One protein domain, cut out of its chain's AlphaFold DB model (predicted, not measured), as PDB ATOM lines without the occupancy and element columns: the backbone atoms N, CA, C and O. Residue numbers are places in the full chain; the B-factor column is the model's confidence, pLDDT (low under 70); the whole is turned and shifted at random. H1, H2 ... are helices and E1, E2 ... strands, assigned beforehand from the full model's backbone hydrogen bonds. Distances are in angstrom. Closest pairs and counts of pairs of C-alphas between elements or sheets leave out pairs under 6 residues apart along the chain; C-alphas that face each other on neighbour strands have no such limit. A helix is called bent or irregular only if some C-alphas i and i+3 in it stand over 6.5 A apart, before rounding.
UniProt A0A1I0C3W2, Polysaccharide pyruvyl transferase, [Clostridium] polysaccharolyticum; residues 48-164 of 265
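This is residues 48 to 164 of the 265 residues of the protein "Polysaccharide pyruvyl transferase" of [Clostridium] polysaccharolyticum (UniProt A0A1I0C3W2). Two pairs of short parallel strands, E1 with E2 and E3 with E4, sit side by side as a small wall, E2 beside E3, and the helices H2, H3 and H4 cover one side of it. H1 packs on the last part of H2 at one end of the longest axis, the link from E2 to H3 reaches the other end, and the small H5 sits at the end of the printed part, away from the other helices. The printed part has 117 residues, with five named helices and four named strands in the order H1 E1 H2 E2 H3 E3 H4 E4 H5, in the class mostly helix. It is compact, with a radius of gyration of the C-alphas of 13.9 A and spans of 44 by 30 by 24 A.

H1, residues 50 to 59, begins with C-alpha 50 at (96.797, 126.854, 109.226) and is 15.2 A long. E1 is residues 63 to 66, 10.0 A. H2, residues 73 to 88, is 24.0 A long, and E2 is residues 93 to 96, 10.0 A. H3, residues 109 to 126, is the longest helix by residues, 24.9 A, from C-alpha 109 at (119.694, 109.118, 95.632), with a kink of 50 degrees near residue 116. E3 is residues 132 to 134, H4 residues 137 to 145, 12.4 A, E4 residues 154 to 156, and H5 residues 160 to 163, ending with C-alpha 163 at (97.253, 125.437, 78.173). H1, H2 and H3 are irregular: C-alphas 51 and 54 are 7.2 A apart, 74 and 77 7.5 A, 110 and 113 7.6 A.

E1 and E2 are parallel at 17 degrees, with N 65 and O 94 at 2.8 A, within hydrogen-bond range. With H2 between them they form a strand-helix-strand unit, two parallel neighbour strands joined through a helix, with a right-handed crossover. E3 and E4 are parallel at 26 degrees, with N 134 and O 155 at 2.8 A, within hydrogen-bond range; E3, H4 and E4 form a second unit, also right-handed. The closest C-alphas of E2 and E3, Ile 96 and Gly 133, are 4.9 A apart. H2 and H3 touch, closest at the C-alphas of Thr 83 and Phe 121, 5.1 A, at a shallow tilt of 20 degrees, the same way. H2 touches H1 with residues 81 to 88 alone, closest at the C-alphas of Leu 50 and Leu 85, 5.0 A, at a steep tilt of 48 degrees, the same way. H3 and H4 are near each other, with 7 pairs of C-alphas within 10 A. The closest C-alphas of H4 and E4, Glu 137 and Ile 156, are 6.9 A apart. H5 touches no helix; its closest C-alpha to E2 is that of Pro 160, 7.4 A from that of Ile 96. In H4 every O i to N i+4 pair is within hydrogen-bond range; in H1 4 of 6 are, in H2 10 of 12 and in H3 9 of 14, and H5 is too short for such a pair.

The two C-alphas farthest apart, those of Gln 58 and Glu 105, are 44.6 A apart. The printed part has no cut. The link from E2 to H3, residues 97 to 108, is long. The mean pLDDT of the printed part is 94.9, and residues 104 and 106 are under 70.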
ATOM      1  N   ALA A  48     100.474 129.555 103.377       94.50
ATOM      2  CA  ALA A  48      99.853 128.304 103.799       94.50
ATOM      3  C   ALA A  48      99.538 128.376 105.303       94.50
ATOM      4  O   ALA A  48     100.054 127.596 106.102       94.50
ATOM      5  N   ASN A  49      98.734 129.365 105.704       95.38
ATOM      6  CA  ASN A  49      98.434 129.610 107.113       95.38
ATOM      7  C   ASN A  49      97.376 128.618 107.610       95.38
ATOM      8  O   ASN A  49      96.263 128.556 107.091       95.38
ATOM      9  N   LEU A  50      97.699 127.864 108.659       96.62
ATOM     10  CA  LEU A  50      96.797 126.854 109.226       96.62
ATOM     11  C   LEU A  50      95.550 127.456 109.909       96.62
ATOM     12  O   LEU A  50      94.538 126.772 110.099       96.62
ATOM     13  N   GLU A  51      95.635 128.723 110.314       97.06
ATOM     14  CA  GLU A  51      94.545 129.480 110.937       97.06
ATOM     15  C   GLU A  51      93.408 129.758 109.945       97.06
ATOM     16  O   GLU A  51      92.244 129.690 110.328       97.06
ATOM     17  N   ASP A  52      93.723 129.916 108.657       96.69
ATOM     18  CA  ASP A  52      92.736 130.189 107.607       96.69
ATOM     19  C   ASP A  52      91.877 128.963 107.247       96.69
ATOM     20  O   ASP A  52      90.877 129.086 106.543       96.69
ATOM     21  N   ALA A  53      92.233 127.763 107.722       97.94
ATOM     22  CA  ALA A  53      91.627 126.509 107.267       97.94
ATOM     23  C   ALA A  53      90.109 126.414 107.498       97.94
ATOM     24  O   ALA A  53      89.398 125.845 106.668       97.94
ATOM     25  N   GLU A  54      89.612 126.934 108.626       98.00
ATOM     26  CA  GLU A  54      88.178 126.912 108.938       98.00
ATOM     27  C   GLU A  54      87.410 127.835 107.994       98.00
ATOM     28  O   GLU A  54      86.463 127.392 107.347       98.00
ATOM     29  N   ARG A  55      87.891 129.072 107.839       97.75
ATOM     30  CA  ARG A  55      87.320 130.056 106.922       97.75
ATOM     31  C   ARG A  55      87.307 129.538 105.484       97.75
ATOM     32  O   ARG A  55      86.249 129.489 104.869       97.75
ATOM     33  N   ILE A  56      88.449 129.059 104.980       97.94
ATOM     34  CA  ILE A  56      88.562 128.497 103.622       97.94
ATOM     35  C   ILE A  56      87.571 127.342 103.435       97.94
ATOM     36  O   ILE A  56      86.922 127.249 102.400       97.94
ATOM     37  N   SER A  57      87.431 126.465 104.433       98.12
ATOM     38  CA  SER A  57      86.499 125.335 104.361       98.12
ATOM     39  C   SER A  57      85.024 125.746 104.345       98.12
ATOM     40  O   SER A  57      84.199 124.988 103.844       98.12
ATOM     41  N   GLN A  58      84.684 126.890 104.940       98.06
ATOM     42  CA  GLN A  58      83.315 127.407 104.998       98.06
ATOM     43  C   GLN A  58      82.955 128.233 103.758       98.06
ATOM     44  O   GLN A  58      81.817 128.175 103.299       98.06
ATOM     45  N   GLU A  59      83.911 129.000 103.230       97.50
ATOM     46  CA  GLU A  59      83.676 129.995 102.178       97.50
ATOM     47  C   GLU A  59      83.960 129.463 100.764       97.50
ATOM     48  O   GLU A  59      83.328 129.909  99.809       97.50
ATOM     49  N   CYS A  60      84.865 128.489 100.615       97.31
ATOM     50  CA  CYS A  60      85.293 127.978  99.310       97.31
ATOM     51  C   CYS A  60      84.773 126.562  99.042       97.31
ATOM     52  O   CYS A  60      84.645 125.738  99.940       97.31
ATOM     53  N   GLN A  61      84.556 126.232  97.770       96.81
ATOM     54  CA  GLN A  61      84.117 124.900  97.339       96.81
ATOM     55  C   GLN A  61      85.289 123.977  96.988       96.81
ATOM     56  O   GLN A  61      85.134 122.758  96.983       96.81
ATOM     57  N   ALA A  62      86.460 124.536  96.681       97.19
ATOM     58  CA  ALA A  62      87.681 123.787  96.406       97.19
ATOM     59  C   ALA A  62      88.923 124.634  96.703       97.19
ATOM     60  O   ALA A  62      88.900 125.860  96.602       97.19
ATOM     61  N   PHE A  63      90.030 123.964  97.015       97.94
ATOM     62  CA  PHE A  63      91.337 124.578  97.203       97.94
ATOM     63  C   PHE A  63      92.287 124.143  96.083       97.94
ATOM     64  O   PHE A  63      92.722 122.992  96.032       97.94
ATOM     65  N   VAL A  64      92.592 125.052  95.154       97.25
ATOM     66  CA  VAL A  64      93.420 124.764  93.971       97.25
ATOM     67  C   VAL A  64      94.860 125.209  94.202       97.25
ATOM     68  O   VAL A  64      95.128 126.351  94.565       97.25
ATOM     69  N   ILE A  65      95.803 124.303  93.950       97.00
ATOM     70  CA  ILE A  65      97.217 124.454  94.285       97.00
ATOM     71  C   ILE A  65      98.063 124.302  93.009       97.00
ATOM     72  O   ILE A  65      98.550 123.207  92.700       97.00
ATOM     73  N   PRO A  66      98.255 125.384  92.239       95.06
ATOM     74  CA  PRO A  66      99.194 125.381  91.129       95.06
ATOM     75  C   PRO A  66     100.624 125.385  91.672       95.06
ATOM     76  O   PRO A  66     101.050 126.335  92.329       95.06
ATOM     77  N   LEU A  67     101.384 124.330  91.387       94.62
ATOM     78  CA  LEU A  67     102.784 124.237  91.793       94.62
ATOM     79  C   LEU A  67     103.717 124.326  90.587       94.62
ATOM     80  O   LEU A  67     103.312 124.256  89.427       94.62
ATOM     81  N   ALA A  68     104.992 124.552  90.882       92.81
ATOM     82  CA  ALA A  68     106.080 124.431  89.928       92.81
ATOM     83  C   ALA A  68     106.972 123.264  90.339       92.81
ATOM     84  O   ALA A  68     106.497 122.170  90.622       92.81
ATOM     85  N   ASP A  69     108.264 123.502  90.432       92.94
ATOM     86  CA  ASP A  69     109.276 122.576  90.907       92.94
ATOM     87  C   ASP A  69     109.333 122.513  92.447       92.94
ATOM     88  O   ASP A  69     110.363 122.775  93.075       92.94
ATOM     89  N   ALA A  70     108.183 122.229  93.064       95.31
ATOM     90  CA  ALA A  70     107.978 122.251  94.510       95.31
ATOM     91  C   ALA A  70     108.753 121.162  95.268       95.31
ATOM     92  O   ALA A  70     109.111 121.376  96.426       95.31
ATOM     93  N   PHE A  71     109.058 120.016  94.651       96.31
ATOM     94  CA  PHE A  71     109.894 119.002  95.299       96.31
ATOM     95  C   PHE A  71     111.365 119.394  95.149       96.31
ATOM     96  O   PHE A  71     112.065 118.976  94.226       96.31
ATOM     97  N   ARG A  72     111.805 120.282  96.044       94.38
ATOM     98  CA  ARG A  72     113.180 120.771  96.156       94.38
ATOM     99  C   ARG A  72     113.501 121.203  97.592       94.38
ATOM    100  O   ARG A  72     112.593 121.641  98.301       94.38
ATOM    101  N   PRO A  73     114.779 121.225  98.001       93.25
ATOM    102  CA  PRO A  73     115.149 121.474  99.398       93.25
ATOM    103  C   PRO A  73     114.645 122.819  99.938       93.25
ATOM    104  O   PRO A  73     114.080 122.889 101.025       93.25
ATOM    105  N   THR A  74     114.758 123.887  99.141       92.69
ATOM    106  CA  THR A  74     114.369 125.251  99.542       92.69
ATOM    107  C   THR A  74     112.862 125.473  99.667       92.69
ATOM    108  O   THR A  74     112.447 126.545 100.092       92.69
ATOM    109  N   PHE A  75     112.036 124.495  99.287       94.94
ATOM    110  CA  PHE A  75     110.577 124.594  99.337       94.94
ATOM    111  C   PHE A  75     109.951 123.667 100.386       94.94
ATOM    112  O   PHE A  75     108.744 123.719 100.597       94.94
ATOM    113  N   MET A  76     110.751 122.836 101.065       95.31
ATOM    114  CA  MET A  76     110.226 121.803 101.966       95.31
ATOM    115  C   MET A  76     109.457 122.363 103.156       95.31
ATOM    116  O   MET A  76     108.432 121.798 103.518       95.31
ATOM    117  N   GLN A  77     109.896 123.485 103.736       96.44
ATOM    118  CA  GLN A  77     109.146 124.098 104.834       96.44
ATOM    119  C   GLN A  77     107.747 124.520 104.373       96.44
ATOM    120  O   GLN A  77     106.757 124.123 104.975       96.44
ATOM    121  N   TYR A  78     107.655 125.214 103.237       96.31
ATOM    122  CA  TYR A  78     106.362 125.587 102.670       96.31
ATOM    123  C   TYR A  78     105.514 124.360 102.299       96.31
ATOM    124  O   TYR A  78     104.305 124.362 102.502       96.31
ATOM    125  N   LEU A  79     106.132 123.285 101.791       97.94
ATOM    126  CA  LEU A  79     105.428 122.036 101.491       97.94
ATOM    127  C   LEU A  79     104.825 121.402 102.757       97.94
ATOM    128  O   LEU A  79     103.706 120.892 102.699       97.94
ATOM    129  N   LYS A  80     105.522 121.464 103.900       98.44
ATOM    130  CA  LYS A  80     105.009 121.014 105.207       98.44
ATOM    131  C   LYS A  80     103.827 121.852 105.666       98.44
ATOM    132  O   LYS A  80     102.800 121.284 106.029       98.44
ATOM    133  N   ASP A  81     103.956 123.172 105.599       98.31
ATOM    134  CA  ASP A  81     102.903 124.104 106.008       98.31
ATOM    135  C   ASP A  81     101.644 123.894 105.146       98.31
ATOM    136  O   ASP A  81     100.533 123.735 105.656       98.31
ATOM    137  N   LEU A  82     101.833 123.747 103.832       98.25
ATOM    138  CA  LEU A  82     100.771 123.425 102.883       98.25
ATOM    139  C   LEU A  82     100.143 122.051 103.155       98.25
ATOM    140  O   LEU A  82      98.924 121.919 103.110       98.25
ATOM    141  N   THR A  83     100.946 121.038 103.488       98.75
ATOM    142  CA  THR A  83     100.448 119.707 103.879       98.75
ATOM    143  C   THR A  83      99.576 119.787 105.131       98.75
ATOM    144  O   THR A  83      98.512 119.170 105.181       98.75
ATOM    145  N   ALA A  84     100.004 120.546 106.143       98.69
ATOM    146  CA  ALA A  84      99.244 120.740 107.374       98.69
ATOM    147  C   ALA A  84      97.905 121.441 107.102       98.69
ATOM    148  O   ALA A  84      96.874 121.006 107.618       98.69
ATOM    149  N   LEU A  85      97.909 122.470 106.247       98.69
ATOM    150  CA  LEU A  85      96.693 123.150 105.807       98.69
ATOM    151  C   LEU A  85      95.741 122.185 105.084       98.69
ATOM    152  O   LEU A  85      94.597 122.049 105.510       98.69
ATOM    153  N   ILE A  86      96.214 121.450 104.069       98.56
ATOM    154  CA  ILE A  86      95.405 120.479 103.302       98.56
ATOM    155  C   ILE A  86      94.726 119.458 104.221       98.56
ATOM    156  O   ILE A  86      93.538 119.175 104.063       98.56
ATOM    157  N   LYS A  87      95.454 118.922 105.210       98.56
ATOM    158  CA  LYS A  87      94.896 117.954 106.170       98.56
ATOM    159  C   LYS A  87      93.737 118.531 106.986       98.56
ATOM    160  O   LYS A  87      92.813 117.794 107.323       98.56
ATOM    161  N   LYS A  88      93.778 119.829 107.303       98.44
ATOM    162  CA  LYS A  88      92.747 120.521 108.091       98.44
ATOM    163  C   LYS A  88      91.548 120.971 107.247       98.44
ATOM    164  O   LYS A  88      90.453 121.093 107.789       98.44
ATOM    165  N   LEU A  89      91.731 121.199 105.945       98.62
ATOM    166  CA  LEU A  89      90.646 121.577 105.038       98.62
ATOM    167  C   LEU A  89      89.608 120.454 104.905       98.62
ATOM    168  O   LEU A  89      89.948 119.274 104.801       98.62
ATOM    169  N   THR A  90      88.325 120.813 104.873       98.31
ATOM    170  CA  THR A  90      87.218 119.847 104.691       98.31
ATOM    171  C   THR A  90      86.703 119.776 103.252       98.31
ATOM    172  O   THR A  90      85.858 118.941 102.937       98.31
ATOM    173  N   ILE A  91      87.273 120.595 102.371       98.56
ATOM    174  CA  ILE A  91      86.920 120.717 100.955       98.56
ATOM    175  C   ILE A  91      87.932 119.981 100.058       98.56
ATOM    176  O   ILE A  91      89.053 119.693 100.499       98.56
ATOM    177  N   PRO A  92      87.580 119.677  98.795       98.56
ATOM    178  CA  PRO A  92      88.519 119.124  97.824       98.56
ATOM    179  C   PRO A  92      89.781 119.981  97.671       98.56
ATOM    180  O   PRO A  92      89.699 121.205  97.567       98.56
ATOM    181  N   CYS A  93      90.947 119.335  97.613       98.56
ATOM    182  CA  CYS A  93      92.242 119.997  97.429       98.56
ATOM    183  C   CYS A  93      92.910 119.470  96.157       98.56
ATOM    184  O   CYS A  93      93.264 118.296  96.084       98.56
ATOM    185  N   ILE A  94      93.083 120.327  95.154       98.19
ATOM    186  CA  ILE A  94      93.467 119.936  93.795       98.19
ATOM    187  C   ILE A  94      94.845 120.506  93.480       98.19
ATOM    188  O   ILE A  94      95.004 121.716  93.339       98.19
ATOM    189  N   VAL A  95      95.846 119.642  93.322       98.19
ATOM    190  CA  VAL A  95      97.188 120.067  92.902       98.19
ATOM    191  C   VAL A  95      97.329 119.954  91.394       98.19
ATOM    192  O   VAL A  95      97.108 118.891  90.811       98.19
ATOM    193  N   ILE A  96      97.769 121.050  90.778       96.69
ATOM    194  CA  ILE A  96      97.930 121.161  89.331       96.69
ATOM    195  C   ILE A  96      99.404 121.400  89.008       96.69
ATOM    196  O   ILE A  96      99.973 122.446  89.325       96.69
ATOM    197  N   GLY A  97     100.013 120.419  88.343       95.50
ATOM    198  CA  GLY A  97     101.337 120.529  87.750       95.50
ATOM    199  C   GLY A  97     102.436 120.675  88.794       95.50
ATOM    200  O   GLY A  97     103.203 121.630  88.731       95.50
ATOM    201  N   VAL A  98     102.550 119.739  89.738       97.44
ATOM    202  CA  VAL A  98     103.699 119.685  90.657       97.44
ATOM    203  C   VAL A  98     104.900 118.992  90.010       97.44
ATOM    204  O   VAL A  98     104.748 118.060  89.218       97.44
ATOM    205  N   GLY A  99     106.103 119.473  90.314       96.25
ATOM    206  CA  GLY A  99     107.353 118.999  89.739       96.25
ATOM    207  C   GLY A  99     108.476 118.837  90.762       96.25
ATOM    208  O   GLY A  99     108.516 119.532  91.779       96.25
ATOM    209  N   ILE A 100     109.418 117.947  90.455       94.88
ATOM    210  CA  ILE A 100     110.701 117.812  91.153       94.88
ATOM    211  C   ILE A 100     111.796 118.643  90.490       94.88
ATOM    212  O   ILE A 100     111.878 118.699  89.263       94.88
ATOM    213  N   ARG A 101     112.658 119.266  91.302       89.50
ATOM    214  CA  ARG A 101     113.912 119.867  90.834       89.50
ATOM    215  C   ARG A 101     115.054 118.891  91.093       89.50
ATOM    216  O   ARG A 101     115.439 118.678  92.239       89.50
ATOM    217  N   ALA A 102     115.604 118.334  90.028       83.25
ATOM    218  CA  ALA A 102     116.696 117.373  90.079       83.25
ATOM    219  C   ALA A 102     117.598 117.544  88.844       83.25
ATOM    220  O   ALA A 102     117.235 118.265  87.910       83.25
ATOM    221  N   ALA A 103     118.792 116.945  88.868       76.44
ATOM    222  CA  ALA A 103     119.706 116.962  87.724       76.44
ATOM    223  C   ALA A 103     119.062 116.283  86.502       76.44
ATOM    224  O   ALA A 103     118.135 115.501  86.660       76.44
ATOM    225  N   TYR A 104     119.538 116.590  85.291       69.06
ATOM    226  CA  TYR A 104     118.943 116.065  84.052       69.06
ATOM    227  C   TYR A 104     118.963 114.530  83.984       69.06
ATOM    228  O   TYR A 104     117.990 113.914  83.552       69.06
ATOM    229  N   GLU A 105     120.046 113.905  84.451       72.06
ATOM    230  CA  GLU A 105     120.099 112.453  84.602       72.06
ATOM    231  C   GLU A 105     119.405 112.040  85.916       72.06
ATOM    232  O   GLU A 105     119.742 112.596  86.967       72.06
ATOM    233  N   PRO A 106     118.430 111.102  85.888       63.66
ATOM    234  CA  PRO A 106     117.642 110.698  87.055       63.66
ATOM    235  C   PRO A 106     118.477 109.925  88.077       63.66
ATOM    236  O   PRO A 106     118.372 108.707  88.198       63.66
ATOM    237  N   ASP A 107     119.256 110.648  88.875       77.25
ATOM    238  CA  ASP A 107     119.738 110.166  90.160       77.25
ATOM    239  C   ASP A 107     118.993 110.877  91.295       77.25
ATOM    240  O   ASP A 107     119.261 112.024  91.655       77.25
ATOM    241  N   PHE A 108     118.029 110.163  91.877       81.88
ATOM    242  CA  PHE A 108     117.262 110.635  93.029       81.88
ATOM    243  C   PHE A 108     117.878 110.207  94.367       81.88
ATOM    244  O   PHE A 108     117.246 110.397  95.405       81.88
ATOM    245  N   SER A 109     119.049 109.559  94.386       79.19
ATOM    246  CA  SER A 109     119.694 109.118  95.632       79.19
ATOM    247  C   SER A 109     119.991 110.305  96.552       79.19
ATOM    248  O   SER A 109     119.654 110.272  97.736       79.19
ATOM    249  N   GLY A 110     120.476 111.409  95.977       81.19
ATOM    250  CA  GLY A 110     120.720 112.666  96.679       81.19
ATOM    251  C   GLY A 110     119.462 113.386  97.170       81.19
ATOM    252  O   GLY A 110     119.592 114.396  97.848       81.19
ATOM    253  N   LEU A 111     118.260 112.895  96.851       85.81
ATOM    254  CA  LEU A 111     116.983 113.507  97.236       85.81
ATOM    255  C   LEU A 111     116.193 112.683  98.251       85.81
ATOM    256  O   LEU A 111     115.094 113.085  98.615       85.81
ATOM    257  N   ALA A 112     116.759 111.583  98.757       89.62
ATOM    258  CA  ALA A 112     116.086 110.706  99.716       89.62
ATOM    259  C   ALA A 112     115.592 111.443 100.979       89.62
ATOM    260  O   ALA A 112     114.594 111.060 101.580       89.62
ATOM    261  N   PHE A 113     116.255 112.538 101.366       92.00
ATOM    262  CA  PHE A 113     115.845 113.365 102.503       92.00
ATOM    263  C   PHE A 113     114.541 114.150 102.273       92.00
ATOM    264  O   PHE A 113     113.989 114.686 103.229       92.00
ATOM    265  N   LEU A 114     114.055 114.238 101.029       94.94
ATOM    266  CA  LEU A 114     112.761 114.837 100.685       94.94
ATOM    267  C   LEU A 114     111.613 113.814 100.757       94.94
ATOM    268  O   LEU A 114     110.451 114.210 100.801       94.94
ATOM    269  N   ASP A 115     111.921 112.513 100.746       96.38
ATOM    270  CA  ASP A 115     110.950 111.447 100.474       96.38
ATOM    271  C   ASP A 115     109.781 111.432 101.466       96.38
ATOM    272  O   ASP A 115     108.636 111.228 101.063       96.38
ATOM    273  N   GLU A 116     110.050 111.637 102.756       98.00
ATOM    274  CA  GLU A 116     109.014 111.633 103.794       98.00
ATOM    275  C   GLU A 116     108.057 112.821 103.641       98.00
ATOM    276  O   GLU A 116     106.836 112.647 103.648       98.00
ATOM    277  N   ASP A 117     108.601 114.017 103.423       98.44
ATOM    278  CA  ASP A 117     107.821 115.241 103.254       98.44
ATOM    279  C   ASP A 117     106.975 115.192 101.977       98.44
ATOM    280  O   ASP A 117     105.793 115.545 101.992       98.44
ATOM    281  N   VAL A 118     107.544 114.669 100.887       98.38
ATOM    282  CA  VAL A 118     106.812 114.450  99.636       98.38
ATOM    283  C   VAL A 118     105.703 113.419  99.832       98.38
ATOM    284  O   VAL A 118     104.574 113.676  99.419       98.38
ATOM    285  N   LYS A 119     105.971 112.281 100.485       98.69
ATOM    286  CA  LYS A 119     104.936 111.269 100.757       98.69
ATOM    287  C   LYS A 119     103.791 111.838 101.590       98.69
ATOM    288  O   LYS A 119     102.625 111.627 101.261       98.69
ATOM    289  N   ASN A 120     104.114 112.592 102.638       98.75
ATOM    290  CA  ASN A 120     103.126 113.236 103.498       98.75
ATOM    291  C   ASN A 120     102.235 114.208 102.715       98.75
ATOM    292  O   ASN A 120     101.016 114.188 102.893       98.75
ATOM    293  N   PHE A 121     102.832 115.009 101.832       98.81
ATOM    294  CA  PHE A 121     102.103 115.918 100.954       98.81
ATOM    295  C   PHE A 121     101.196 115.170  99.970       98.81
ATOM    296  O   PHE A 121     100.001 115.448  99.898       98.81
ATOM    297  N   VAL A 122     101.742 114.198  99.232       98.69
ATOM    298  CA  VAL A 122     100.990 113.440  98.218       98.69
ATOM    299  C   VAL A 122      99.815 112.700  98.856       98.69
ATOM    300  O   VAL A 122      98.705 112.764  98.335       98.69
ATOM    301  N   ASN A 123     100.017 112.067 100.014       98.75
ATOM    302  CA  ASN A 123      98.943 111.379 100.732       98.75
ATOM    303  C   ASN A 123      97.841 112.350 101.179       98.75
ATOM    304  O   ASN A 123      96.668 112.070 100.955       98.75
ATOM    305  N   ALA A 124      98.203 113.512 101.735       98.69
ATOM    306  CA  ALA A 124      97.221 114.522 102.138       98.69
ATOM    307  C   ALA A 124      96.373 115.018 100.954       98.69
ATOM    308  O   ALA A 124      95.175 115.242 101.098       98.69
ATOM    309  N   VAL A 125      96.976 115.161  99.772       98.50
ATOM    310  CA  VAL A 125      96.259 115.546  98.546       98.50
ATOM    311  C   VAL A 125      95.332 114.427  98.069       98.50
ATOM    312  O   VAL A 125      94.194 114.701  97.692       98.50
ATOM    313  N   LEU A 126      95.784 113.172  98.103       98.56
ATOM    314  CA  LEU A 126      95.000 112.005  97.679       98.56
ATOM    315  C   LEU A 126      93.826 111.678  98.610       98.56
ATOM    316  O   LEU A 126      92.839 111.098  98.174       98.56
ATOM    317  N   GLU A 127      93.880 112.101  99.871       98.31
ATOM    318  CA  GLU A 127      92.718 112.065 100.772       98.31
ATOM    319  C   GLU A 127      91.623 113.074 100.374       98.31
ATOM    320  O   GLU A 127      90.483 112.959 100.824       98.31
ATOM    321  N   LYS A 128      91.953 114.069  99.539       98.19
ATOM    322  CA  LYS A 128      91.079 115.197  99.166       98.19
ATOM    323  C   LYS A 128      90.824 115.306  97.660       98.19
ATOM    324  O   LYS A 128      90.126 116.221  97.228       98.19
ATOM    325  N   SER A 129      91.399 114.418  96.852       97.31
ATOM    326  CA  SER A 129      91.288 114.431  95.392       97.31
ATOM    327  C   SER A 129      91.502 113.039  94.806       97.31
ATOM    328  O   SER A 129      92.122 112.180  95.422       97.31
ATOM    329  N   ALA A 130      90.999 112.813  93.593       96.00
ATOM    330  CA  ALA A 130      91.127 111.513  92.939       96.00
ATOM    331  C   ALA A 130      92.567 111.195  92.499       96.00
ATOM    332  O   ALA A 130      92.957 110.032  92.513       96.00
ATOM    333  N   LYS A 131      93.327 112.207  92.056       97.25
ATOM    334  CA  LYS A 131      94.690 112.068  91.518       97.25
ATOM    335  C   LYS A 131      95.479 113.366  91.681       97.25
ATOM    336  O   LYS A 131      94.911 114.456  91.651       97.25
ATOM    337  N   LEU A 132      96.801 113.235  91.725       98.25
ATOM    338  CA  LEU A 132      97.756 114.340  91.668       98.25
ATOM    339  C   LEU A 132      98.159 114.680  90.215       98.25
ATOM    340  O   LEU A 132      98.562 113.789  89.469       98.25
ATOM    341  N   GLY A 133      98.116 115.955  89.809       98.12
ATOM    342  CA  GLY A 133      98.603 116.394  88.493       98.12
ATOM    343  C   GLY A 133     100.098 116.740  88.491       98.12
ATOM    344  O   GLY A 133     100.528 117.619  89.240       98.12
ATOM    345  N   LEU A 134     100.894 116.099  87.629       98.19
ATOM    346  CA  LEU A 134     102.350 116.288  87.543       98.19
ATOM    347  C   LEU A 134     102.782 117.121  86.333       98.19
ATOM    348  O   LEU A 134     102.175 117.043  85.267       98.19
ATOM    349  N   ARG A 135     103.906 117.840  86.460       95.62
ATOM    350  CA  ARG A 135     104.493 118.604  85.341       95.62
ATOM    351  C   ARG A 135     105.134 117.764  84.251       95.62
ATOM    352  O   ARG A 135     105.290 118.261  83.143       95.62
ATOM    353  N   GLY A 136     105.589 116.556  84.560       94.69
ATOM    354  CA  GLY A 136     106.342 115.767  83.595       94.69
ATOM    355  C   GLY A 136     106.879 114.452  84.139       94.69
ATOM    356  O   GLY A 136     106.870 114.194  85.348       94.69
ATOM    357  N   GLU A 137     107.413 113.665  83.210       93.81
ATOM    358  CA  GLU A 137     107.919 112.297  83.392       93.81
ATOM    359  C   GLU A 137     108.946 112.147  84.513       93.81
ATOM    360  O   GLU A 137     108.991 111.138  85.221       93.81
ATOM    361  N   PHE A 138     109.763 113.174  84.726       92.75
ATOM    362  CA  PHE A 138     110.796 113.128  85.752       92.75
ATOM    363  C   PHE A 138     110.208 113.037  87.162       92.75
ATOM    364  O   PHE A 138     110.667 112.269  88.006       92.75
ATOM    365  N   THR A 139     109.118 113.770  87.391       95.75
ATOM    366  CA  THR A 139     108.391 113.731  88.665       95.75
ATOM    367  C   THR A 139     107.626 112.421  88.802       95.75
ATOM    368  O   THR A 139     107.595 111.849  89.887       95.75
ATOM    369  N   ALA A 140     107.075 111.901  87.700       96.75
ATOM    370  CA  ALA A 140     106.419 110.596  87.682       96.75
ATOM    371  C   ALA A 140     107.389 109.470  88.063       96.75
ATOM    372  O   ALA A 140     107.065 108.635  88.904       96.75
ATOM    373  N   THR A 141     108.603 109.475  87.506       94.94
ATOM    374  CA  THR A 141     109.659 108.508  87.846       94.94
ATOM    375  C   THR A 141     110.000 108.557  89.336       94.94
ATOM    376  O   THR A 141     110.079 107.513  89.987       94.94
ATOM    377  N   TYR A 142     110.133 109.759  89.901       95.69
ATOM    378  CA  TYR A 142     110.368 109.922  91.332       95.69
ATOM    379  C   TYR A 142     109.206 109.379  92.180       95.69
ATOM    380  O   TYR A 142     109.436 108.591  93.094       95.69
ATOM    381  N   LEU A 143     107.952 109.705  91.852       97.25
ATOM    382  CA  LEU A 143     106.798 109.203  92.607       97.25
ATOM    383  C   LEU A 143     106.616 107.681  92.483       97.25
ATOM    384  O   LEU A 143     106.263 107.036  93.472       97.25
ATOM    385  N   LYS A 144     106.934 107.083  91.327       97.12
ATOM    386  CA  LYS A 144     106.980 105.619  91.153       97.12
ATOM    387  C   LYS A 144     107.982 104.971  92.108       97.12
ATOM    388  O   LYS A 144     107.646 103.983  92.757       97.12
ATOM    389  N   LYS A 145     109.177 105.558  92.270       95.12
ATOM    390  CA  LYS A 145     110.181 105.103  93.254       95.12
ATOM    391  C   LYS A 145     109.648 105.159  94.693       95.12
ATOM    392  O   LYS A 145     109.995 104.305  95.502       95.12
ATOM    393  N   LEU A 146     108.792 106.131  95.009       96.81
ATOM    394  CA  LEU A 146     108.162 106.255  96.328       96.81
ATOM    395  C   LEU A 146     106.970 105.305  96.544       96.81
ATOM    396  O   LEU A 146     106.484 105.222  97.673       96.81
ATOM    397  N   GLY A 147     106.538 104.576  95.508       97.88
ATOM    398  CA  GLY A 147     105.467 103.577  95.567       97.88
ATOM    399  C   GLY A 147     104.116 104.024  94.997       97.88
ATOM    400  O   GLY A 147     103.150 103.266  95.087       97.88
ATOM    401  N   TYR A 148     104.026 105.217  94.403       98.56
ATOM    402  CA  TYR A 148     102.798 105.714  93.773       98.56
ATOM    403  C   TYR A 148     102.651 105.209  92.335       98.56
ATOM    404  O   TYR A 148     103.637 104.988  91.631       98.56
ATOM    405  N   ARG A 149     101.412 105.047  91.871       98.31
ATOM    406  CA  ARG A 149     101.101 104.522  90.537       98.31
ATOM    407  C   ARG A 149     100.523 105.596  89.635       98.31
ATOM    408  O   ARG A 149      99.590 106.310  89.997       98.31
ATOM    409  N   GLU A 150     101.037 105.623  88.420       98.25
ATOM    410  CA  GLU A 150     100.489 106.434  87.342       98.25
ATOM    411  C   GLU A 150      99.063 105.993  86.996       98.25
ATOM    412  O   GLU A 150      98.699 104.826  87.144       98.25
ATOM    413  N   GLU A 151      98.239 106.957  86.612       97.44
ATOM    414  CA  GLU A 151      96.805 106.850  86.348       97.44
ATOM    415  C   GLU A 151      95.919 106.346  87.487       97.44
ATOM    416  O   GLU A 151      94.696 106.293  87.332       97.44
ATOM    417  N   LYS A 152      96.490 106.066  88.657       97.62
ATOM    418  CA  LYS A 152      95.737 105.789  89.880       97.62
ATOM    419  C   LYS A 152      95.960 106.846  90.950       97.62
ATOM    420  O   LYS A 152      94.990 107.374  91.469       97.62
ATOM    421  N   ASP A 153      97.217 107.135  91.256       98.50
ATOM    422  CA  ASP A 153      97.613 108.073  92.305       98.50
ATOM    423  C   ASP A 153      98.047 109.422  91.682       98.50
ATOM    424  O   ASP A 153      97.904 110.487  92.275       98.50
ATOM    425  N   PHE A 154      98.530 109.428  90.437       98.69
ATOM    426  CA  PHE A 154      98.881 110.661  89.727       98.69
ATOM    427  C   PHE A 154      98.669 110.545  88.217       98.69
ATOM    428  O   PHE A 154      98.540 109.445  87.692       98.69
ATOM    429  N   THR A 155      98.674 111.674  87.514       98.38
ATOM    430  CA  THR A 155      98.687 111.741  86.044       98.38
ATOM    431  C   THR A 155      99.606 112.865  85.574       98.38
ATOM    432  O   THR A 155      99.792 113.866  86.275       98.38
ATOM    433  N   ILE A 156     100.237 112.690  84.416       97.88
ATOM    434  CA  ILE A 156     101.145 113.682  83.841       97.88
ATOM    435  C   ILE A 156     100.322 114.645  82.991       97.88
ATOM    436  O   ILE A 156      99.744 114.255  81.984       97.88
ATOM    437  N   ILE A 157     100.293 115.915  83.396       95.25
ATOM    438  CA  ILE A 157      99.487 116.955  82.740       95.25
ATOM    439  C   ILE A 157     100.328 118.069  82.117       95.25
ATOM    440  O   ILE A 157      99.777 118.974  81.512       95.25
ATOM    441  N   GLY A 158     101.651 118.060  82.289       94.50
ATOM    442  CA  GLY A 158     102.500 119.138  81.788       94.50
ATOM    443  C   GLY A 158     102.489 120.398  82.663       94.50
ATOM    444  O   GLY A 158     101.922 120.452  83.757       94.50
ATOM    445  N   CYS A 159     103.165 121.447  82.191       93.44
ATOM    446  CA  CYS A 159     103.092 122.762  82.822       93.44
ATOM    447  C   CYS A 159     101.764 123.441  82.450       93.44
ATOM    448  O   CYS A 159     101.498 123.578  81.254       93.44
ATOM    449  N   PRO A 160     100.986 123.979  83.412       93.31
ATOM    450  CA  PRO A 160      99.735 124.677  83.104       93.31
ATOM    451  C   PRO A 160      99.894 125.834  82.110       93.31
ATOM    452  O   PRO A 160      98.968 126.129  81.363       93.31
ATOM    453  N   SER A 161     101.083 126.450  82.033       92.19
ATOM    454  CA  SER A 161     101.362 127.519  81.064       92.19
ATOM    455  C   SER A 161     101.189 127.096  79.602       92.19
ATOM    456  O   SER A 161     100.949 127.953  78.757       92.19
ATOM    457  N   ALA A 162     101.310 125.802  79.287       91.00
ATOM    458  CA  ALA A 162     101.111 125.287  77.933       91.00
ATOM    459  C   ALA A 162      99.642 125.368  77.476       91.00
ATOM    460  O   ALA A 162      99.385 125.448  76.280       91.00
ATOM    461  N   TYR A 163      98.700 125.423  78.422       90.56
ATOM    462  CA  TYR A 163      97.253 125.437  78.173       90.56
ATOM    463  C   TYR A 163      96.646 126.840  78.227       90.56
ATOM    464  O   TYR A 163      95.427 127.006  78.237       90.56
ATOM    465  N   LEU A 164      97.495 127.873  78.265       88.75
ATOM    466  CA  LEU A 164      97.076 129.270  78.346       88.75
ATOM    467  C   LEU A 164      96.023 129.640  77.287       88.75
ATOM    468  O   LEU A 164      95.100 130.390  77.591       88.75
TER     469      LEU A 164